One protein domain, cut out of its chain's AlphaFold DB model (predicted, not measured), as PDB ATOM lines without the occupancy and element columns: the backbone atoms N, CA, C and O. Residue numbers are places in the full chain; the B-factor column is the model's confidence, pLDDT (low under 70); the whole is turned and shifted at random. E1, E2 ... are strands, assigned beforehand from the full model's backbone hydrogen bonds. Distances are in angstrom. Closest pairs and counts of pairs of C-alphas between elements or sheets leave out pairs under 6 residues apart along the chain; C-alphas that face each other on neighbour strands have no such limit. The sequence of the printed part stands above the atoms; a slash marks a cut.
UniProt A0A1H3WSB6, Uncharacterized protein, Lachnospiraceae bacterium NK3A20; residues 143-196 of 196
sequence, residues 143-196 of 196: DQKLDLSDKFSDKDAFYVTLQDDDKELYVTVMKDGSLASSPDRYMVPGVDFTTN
ATOM      1  N   ASP A 143     113.003 112.903 138.656       76.12
ATOM      2  CA  ASP A 143     112.380 111.597 138.841       76.12
ATOM      3  C   ASP A 143     112.005 111.289 140.305       76.12
ATOM      4  O   ASP A 143     111.390 110.260 140.583       76.12
ATOM      5  N   GLN A 144     112.317 112.186 141.244       81.50
ATOM      6  CA  GLN A 144     112.047 112.011 142.667       81.50
ATOM      7  C   GLN A 144     110.664 112.564 143.039       81.50
ATOM      8  O   GLN A 144     110.332 113.723 142.775       81.50
ATOM      9  N   LYS A 145     109.874 111.729 143.723       85.50
ATOM     10  CA  LYS A 145     108.580 112.069 144.333       85.50
ATOM     11  C   LYS A 145     108.620 111.708 145.813       85.50
ATOM     12  O   LYS A 145     108.717 110.531 146.163       85.50
ATOM     13  N   LEU A 146     108.547 112.710 146.685       88.81
ATOM     14  CA  LEU A 146     108.644 112.543 148.135       88.81
ATOM     15  C   LEU A 146     107.338 112.960 148.818       88.81
ATOM     16  O   LEU A 146     106.936 114.112 148.710       88.81
ATOM     17  N   ASP A 147     106.706 112.042 149.552       90.12
ATOM     18  CA  ASP A 147     105.530 112.345 150.381       90.12
ATOM     19  C   ASP A 147     105.942 113.102 151.657       90.12
ATOM     20  O   ASP A 147     106.745 112.619 152.470       90.12
ATOM     21  N   LEU A 148     105.383 114.302 151.818       89.44
ATOM     22  CA  LEU A 148     105.626 115.206 152.935       89.44
ATOM     23  C   LEU A 148     104.480 115.260 153.952       89.44
ATOM     24  O   LEU A 148     104.630 115.924 154.978       89.44
ATOM     25  N   SER A 149     103.372 114.558 153.718       84.69
ATOM     26  CA  SER A 149     102.117 114.708 154.475       84.69
ATOM     27  C   SER A 149     102.307 114.557 155.988       84.69
ATOM     28  O   SER A 149     101.851 115.389 156.769       84.69
ATOM     29  N   ASP A 150     103.094 113.562 156.402       86.69
ATOM     30  CA  ASP A 150     103.367 113.278 157.817       86.69
ATOM     31  C   ASP A 150     104.691 113.881 158.323       86.69
ATOM     32  O   ASP A 150     105.100 113.666 159.467       86.69
ATOM     33  N   LYS A 151     105.415 114.627 157.481       86.12
ATOM     34  CA  LYS A 151     106.776 115.094 157.800       86.12
ATOM     35  C   LYS A 151     106.806 116.346 158.663       86.12
ATOM     36  O   LYS A 151     107.806 116.598 159.336       86.12
ATOM     37  N   PHE A 152     105.722 117.113 158.674       83.94
ATOM     38  CA  PHE A 152     105.700 118.399 159.354       83.94
ATOM     39  C   PHE A 152     105.530 118.292 160.872       83.94
ATOM     40  O   PHE A 152     106.035 119.158 161.582       83.94
ATOM     41  N   SER A 153     104.900 117.231 161.400       80.12
ATOM     42  CA  SER A 153     104.601 117.115 162.842       80.12
ATOM     43  C   SER A 153     104.074 118.460 163.405       80.12
ATOM     44  O   SER A 153     103.199 119.096 162.808       80.12
ATOM     45  N   ASP A 154     104.661 118.964 164.495       80.81
ATOM     46  CA  ASP A 154     104.299 120.247 165.115       80.81
ATOM     47  C   ASP A 154     104.995 121.471 164.479       80.81
ATOM     48  O   ASP A 154     104.825 122.591 164.954       80.81
ATOM     49  N   LYS A 155     105.803 121.291 163.427       84.50
ATOM     50  CA  LYS A 155     106.614 122.347 162.792       84.50
ATOM     51  C   LYS A 155     105.917 122.932 161.569       84.50
ATOM     52  O   LYS A 155     105.195 122.225 160.881       84.50
ATOM     53  N   ASP A 156     106.179 124.196 161.250       86.50
ATOM     54  CA  ASP A 156     105.587 124.859 160.074       86.50
ATOM     55  C   ASP A 156     106.396 124.681 158.783       86.50
ATOM     56  O   ASP A 156     105.884 124.944 157.696       86.50
ATOM     57  N   ALA A 157     107.634 124.194 158.906       89.56
ATOM     58  CA  ALA A 157     108.542 123.956 157.794       89.56
ATOM     59  C   ALA A 157     109.224 122.585 157.896       89.56
ATOM     60  O   ALA A 157     109.597 122.133 158.986       89.56
ATOM     61  N   PHE A 158     109.430 121.960 156.740       89.81
ATOM     62  CA  PHE A 158     110.217 120.755 156.542       89.81
ATOM     63  C   PHE A 158     111.442 121.079 155.681       89.81
ATOM     64  O   PHE A 158     111.348 121.811 154.699       89.81
ATOM     65  N   TYR A 159     112.595 120.538 156.064       91.44
ATOM     66  CA  TYR A 159     113.876 120.791 155.408       91.44
ATOM     67  C   TYR A 159     114.373 119.494 154.784       91.44
ATOM     68  O   TYR A 159     114.480 118.480 155.478       91.44
ATOM     69  N   VAL A 160     114.677 119.526 153.491       91.06
ATOM     70  CA  VAL A 160     115.174 118.368 152.749       91.06
ATOM     71  C   VAL A 160     116.304 118.774 151.820       91.06
ATOM     72  O   VAL A 160     116.237 119.800 151.149       91.06
ATOM     73  N   THR A 161     117.364 117.974 151.805       91.38
ATOM     74  CA  THR A 161     118.432 118.096 150.811       91.38
ATOM     75  C   THR A 161     118.172 117.084 149.713       91.38
ATOM     76  O   THR A 161     118.089 115.886 149.983       91.38
ATOM     77  N   LEU A 162     118.028 117.578 148.491       87.00
ATOM     78  CA  LEU A 162     117.933 116.764 147.291       87.00
ATOM     79  C   LEU A 162     119.337 116.610 146.710       87.00
ATOM     80  O   LEU A 162     120.074 117.593 146.615       87.00
ATOM     81  N   GLN A 163     119.707 115.383 146.356       83.94
ATOM     82  CA  GLN A 163     120.970 115.083 145.688       83.94
ATOM     83  C   GLN A 163     120.702 114.722 144.229       83.94
ATOM     84  O   GLN A 163     119.762 113.982 143.931       83.94
ATOM     85  N   ASP A 164     121.530 115.264 143.346       77.00
ATOM     86  CA  ASP A 164     121.462 115.094 141.900       77.00
ATOM     87  C   ASP A 164     122.880 115.061 141.330       77.00
ATOM     88  O   ASP A 164     123.475 116.120 141.175       77.00
ATOM     89  N   ASP A 165     123.411 113.862 141.067       71.12
ATOM     90  CA  ASP A 165     124.770 113.552 140.581       71.12
ATOM     91  C   ASP A 165     125.910 114.404 141.189       71.12
ATOM     92  O   ASP A 165     126.623 113.932 142.073       71.12
ATOM     93  N   ASP A 166     126.067 115.657 140.752       70.94
ATOM     94  CA  ASP A 166     127.113 116.604 141.166       70.94
ATOM     95  C   ASP A 166     126.595 117.816 141.973       70.94
ATOM     96  O   ASP A 166     127.351 118.748 142.267       70.94
ATOM     97  N   LYS A 167     125.300 117.863 142.299       75.81
ATOM     98  CA  LYS A 167     124.636 119.014 142.922       75.81
ATOM     99  C   LYS A 167     123.831 118.606 144.149       75.81
ATOM    100  O   LYS A 167     123.122 117.602 144.165       75.81
ATOM    101  N   GLU A 168     123.905 119.456 145.166       85.38
ATOM    102  CA  GLU A 168     123.010 119.420 146.317       85.38
ATOM    103  C   GLU A 168     122.073 120.625 146.257       85.38
ATOM    104  O   GLU A 168     122.506 121.755 146.018       85.38
ATOM    105  N   LEU A 169     120.783 120.383 146.477       88.00
ATOM    106  CA  LEU A 169     119.773 121.427 146.557       88.00
ATOM    107  C   LEU A 169     119.113 121.389 147.934       88.00
ATOM    108  O   LEU A 169     118.484 120.403 148.318       88.00
ATOM    109  N   TYR A 170     119.248 122.483 148.679       89.94
ATOM    110  CA  TYR A 170     118.613 122.665 149.976       89.94
ATOM    111  C   TYR A 170     117.215 123.225 149.765       89.94
ATOM    112  O   TYR A 170     117.067 124.339 149.264       89.94
ATOM    113  N   VAL A 171     116.194 122.468 150.156       91.44
ATOM    114  CA  VAL A 171     114.792 122.845 149.978       91.44
ATOM    115  C   VAL A 171     114.123 122.992 151.335       91.44
ATOM    116  O   VAL A 171     114.174 122.098 152.183       91.44
ATOM    117  N   THR A 172     113.480 124.137 151.526       93.06
ATOM    118  CA  THR A 172     112.564 124.395 152.632       93.06
ATOM    119  C   THR A 172     111.150 124.361 152.078       93.06
ATOM    120  O   THR A 172     110.822 125.147 151.193       93.06
ATOM    121  N   VAL A 173     110.313 123.478 152.610       91.56
ATOM    122  CA  VAL A 173     108.893 123.377 152.262       91.56
ATOM    123  C   VAL A 173     108.066 123.791 153.467       91.56
ATOM    124  O   VAL A 173     108.369 123.386 154.587       91.56
ATOM    125  N   MET A 174     107.034 124.592 153.256       91.12
ATOM    126  CA  MET A 174     106.074 125.022 154.268       91.12
ATOM    127  C   MET A 174     104.844 124.108 154.264       91.12
ATOM    128  O   MET A 174     104.524 123.478 153.258       91.12
ATOM    129  N   LYS A 175     104.117 124.056 155.387       87.12
ATOM    130  CA  LYS A 175     102.878 123.259 155.515       87.12
ATOM    131  C   LYS A 175     101.810 123.575 154.460       87.12
ATOM    132  O   LYS A 175     100.990 122.715 154.163       87.12
ATOM    133  N   ASP A 176     101.791 124.798 153.939       87.81
ATOM    134  CA  ASP A 176     100.847 125.243 152.909       87.81
ATOM    135  C   ASP A 176     101.286 124.885 151.477       87.81
ATOM    136  O   ASP A 176     100.612 125.258 150.520       87.81
ATOM    137  N   GLY A 177     102.407 124.172 151.326       86.19
ATOM    138  CA  GLY A 177     102.999 123.823 150.038       86.19
ATOM    139  C   GLY A 177     103.899 124.910 149.456       86.19
ATOM    140  O   GLY A 177     104.578 124.666 148.471       86.19
ATOM    141  N   SER A 178     103.995 126.104 150.046       88.00
ATOM    142  CA  SER A 178     105.001 127.062 149.578       88.00
ATOM    143  C   SER A 178     106.414 126.526 149.828       88.00
ATOM    144  O   SER A 178     106.668 125.809 150.798       88.00
ATOM    145  N   LEU A 179     107.353 126.846 148.940       90.12
ATOM    146  CA  LEU A 179     108.719 126.339 149.035       90.12
ATOM    147  C   LEU A 179     109.748 127.399 148.665       90.12
ATOM    148  O   LEU A 179     109.461 128.365 147.957       90.12
ATOM    149  N   ALA A 180     110.970 127.179 149.129       88.88
ATOM    150  CA  ALA A 180     112.144 127.916 148.708       88.88
ATOM    151  C   ALA A 180     113.328 126.956 148.584       88.88
ATOM    152  O   ALA A 180     113.464 126.026 149.384       88.88
ATOM    153  N   SER A 181     114.189 127.179 147.595       88.12
ATOM    154  CA  SER A 181     115.359 126.338 147.360       88.12
ATOM    155  C   SER A 181     116.620 127.164 147.131       88.12
ATOM    156  O   SER A 181     116.577 128.301 146.662       88.12
ATOM    157  N   SER A 182     117.763 126.598 147.505       86.69
ATOM    158  CA  SER A 182     119.073 127.216 147.320       86.69
ATOM    159  C   SER A 182     120.149 126.140 147.169       86.69
ATOM    160  O   SER A 182     120.065 125.101 147.824       86.69
ATOM    161  N   PRO A 183     121.178 126.372 146.336       85.31
ATOM    162  CA  PRO A 183     122.326 125.473 146.241       85.31
ATOM    163  C   PRO A 183     123.282 125.594 147.441       85.31
ATOM    164  O   PRO A 183     124.140 124.740 147.623       85.31
ATOM    165  N   ASP A 184     123.156 126.644 148.263       86.94
ATOM    166  CA  ASP A 184     124.156 126.977 149.284       86.94
ATOM    167  C   ASP A 184     123.733 126.580 150.707       86.94
ATOM    168  O   ASP A 184     124.585 126.242 151.529       86.94
ATOM    169  N   ARG A 185     122.439 126.706 151.049       87.75
ATOM    170  CA  ARG A 185     121.900 126.429 152.399       87.75
ATOM    171  C   ARG A 185     120.373 126.430 152.445       87.75
ATOM    172  O   ARG A 185     119.723 126.996 151.576       87.75
ATOM    173  N   TYR A 186     119.793 125.934 153.538       88.75
ATOM    174  CA  TYR A 186     118.361 126.101 153.804       88.75
ATOM    175  C   TYR A 186     117.963 127.567 153.994       88.75
ATOM    176  O   TYR A 186     118.580 128.304 154.768       88.75
ATOM    177  N   MET A 187     116.867 127.957 153.350       85.44
ATOM    178  CA  MET A 187     116.211 129.237 153.597       85.44
ATOM    179  C   MET A 187     115.291 129.079 154.809       85.44
ATOM    180  O   MET A 187     114.300 128.355 154.748       85.44
ATOM    181  N   VAL A 188     115.642 129.708 155.933       85.12
ATOM    182  CA  VAL A 188     114.873 129.602 157.184       85.12
ATOM    183  C   VAL A 188     113.800 130.696 157.225       85.12
ATOM    184  O   VAL A 188     114.147 131.876 157.120       85.12
ATOM    185  N   PRO A 189     112.511 130.352 157.405       80.88
ATOM    186  CA  PRO A 189     111.444 131.341 157.499       80.88
ATOM    187  C   PRO A 189     111.695 132.351 158.624       80.88
ATOM    188  O   PRO A 189     112.039 131.978 159.746       80.88
ATOM    189  N   GLY A 190     111.513 133.638 158.328       78.12
ATOM    190  CA  GLY A 190     111.672 134.720 159.307       78.12
ATOM    191  C   GLY A 190     113.119 135.100 159.639       78.12
ATOM    192  O   GLY A 190     113.323 135.958 160.495       78.12
ATOM    193  N   VAL A 191     114.113 134.506 158.972       73.31
ATOM    194  CA  VAL A 191     115.524 134.885 159.116       73.31
ATOM    195  C   VAL A 191     115.969 135.658 157.879       73.31
ATOM    196  O   VAL A 191     115.867 135.162 156.758       73.31
ATOM    197  N   ASP A 192     116.477 136.874 158.087       66.25
ATOM    198  CA  ASP A 192     117.112 137.663 157.035       66.25
ATOM    199  C   ASP A 192     118.612 137.350 156.991       66.25
ATOM    200  O   ASP A 192     119.341 137.567 157.960       66.25
ATOM    201  N   PHE A 193     119.074 136.820 155.861       61.72
ATOM    202  CA  PHE A 193     120.477 136.468 155.638       61.72
ATOM    203  C   PHE A 193     121.272 137.586 154.944       61.72
ATOM    204  O   PHE A 193     122.449 137.394 154.646       61.72
ATOM    205  N   THR A 194     120.654 138.742 154.670       59.91
ATOM    206  CA  THR A 194     121.293 139.879 153.983       59.91
ATOM    207  C   THR A 194     122.018 140.842 154.923       59.91
ATOM    208  O   THR A 194     122.731 141.731 154.459       59.91
ATOM    209  N   THR A 195     121.882 140.660 156.240       39.91
ATOM    210  CA  THR A 195     122.562 141.492 157.239       39.91
ATOM    211  C   THR A 195     123.805 140.763 157.747       39.91
ATOM    212  O   THR A 195     123.695 139.848 158.560       39.91
ATOM    213  N   ASN A 196     124.978 141.157 157.252       37.06
ATOM    214  CA  ASN A 196     126.284 140.757 157.778       37.06
ATOM    215  C   ASN A 196     127.106 142.015 158.061       37.06
ATOM    216  O   ASN A 196     127.154 142.880 157.157       37.06
TER     217      ASN A 196
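This is residues 143 to 196 of the 196 residues of an uncharacterized protein of Lachnospiraceae bacterium NK3A20 (UniProt A0A1H3WSB6). The model is a narrow three-stranded sheet within a flat outline: the two long strands E2 and E3 form a hairpin, and short E4 folds back beside E3. Short E1 is set off from the sheet by a gap on the E2 side, and beyond E4 the printed part ends in a tail whose residues 190 to 196 stick out. The printed part has 54 residues with four named strands, E1, E2, E3, E4 along the chain, and no named helix; the sheet order is E2, E3, E4, antiparallel throughout. The class is all strand, though 24 of the 54 residues, under half, are in named elements. The whole is only just loose, close to compact, with a radius of gyration of the C-alphas of 12.2 A and spans of 36 by 33 by 14 A.

Find C-alpha 144 at (112.047, 112.011, 142.667); here E1 begins, and it runs over residues 144 to 147. Go on to C-alpha 157 at (108.542, 123.956, 157.794), where E2 begins; it runs over residues 157 to 164, 22.3 A from first to last C-alpha. After residues 165 and 166 comes E3, residues 167 to 174, 22.6 A long. The last strand, E4, holds residues 179 to 182, is 10.5 A long and ends at C-alpha 182, at (119.073, 127.216, 147.320).

Look first at the sheet, where E2, E3 and E4 form a meander, each strand the antiparallel neighbour of the one before. E2 and E3 are a hairpin, with 159 degrees between their directions; the C-alphas of Ala 157 and Met 174 face each other at 4.4 A. Between them N 158 and O 173 are 2.8 A apart and N 164 and O 167 are 2.9 A apart, both within hydrogen-bond range. E3 and E4 are a second hairpin, at 155 degrees; the C-alphas of Val 171 and Ser 181 face each other at 4.4 A. Here N 172 and O 180 are within hydrogen-bond range at 2.9 A. E2 and E4 are the edge strands and E3 is the inner one. E1 pairs with no named strand and is apart from E2, E3 and E4.

The C-alphas of Asp 143 and Asn 196, the two farthest apart, are 37.4 A from each other. The printed part has no cut and ends at the chain's last residue. The links E2 to E3 and E3 to E4 are tight, the link E1 to E2 is short, and no link is long. Residues 183 to 196 hold no named element, and of these 190 to 196 stand free. The mean pLDDT of the printed part is 82.5; look for values under 70 at residues 192 to 196.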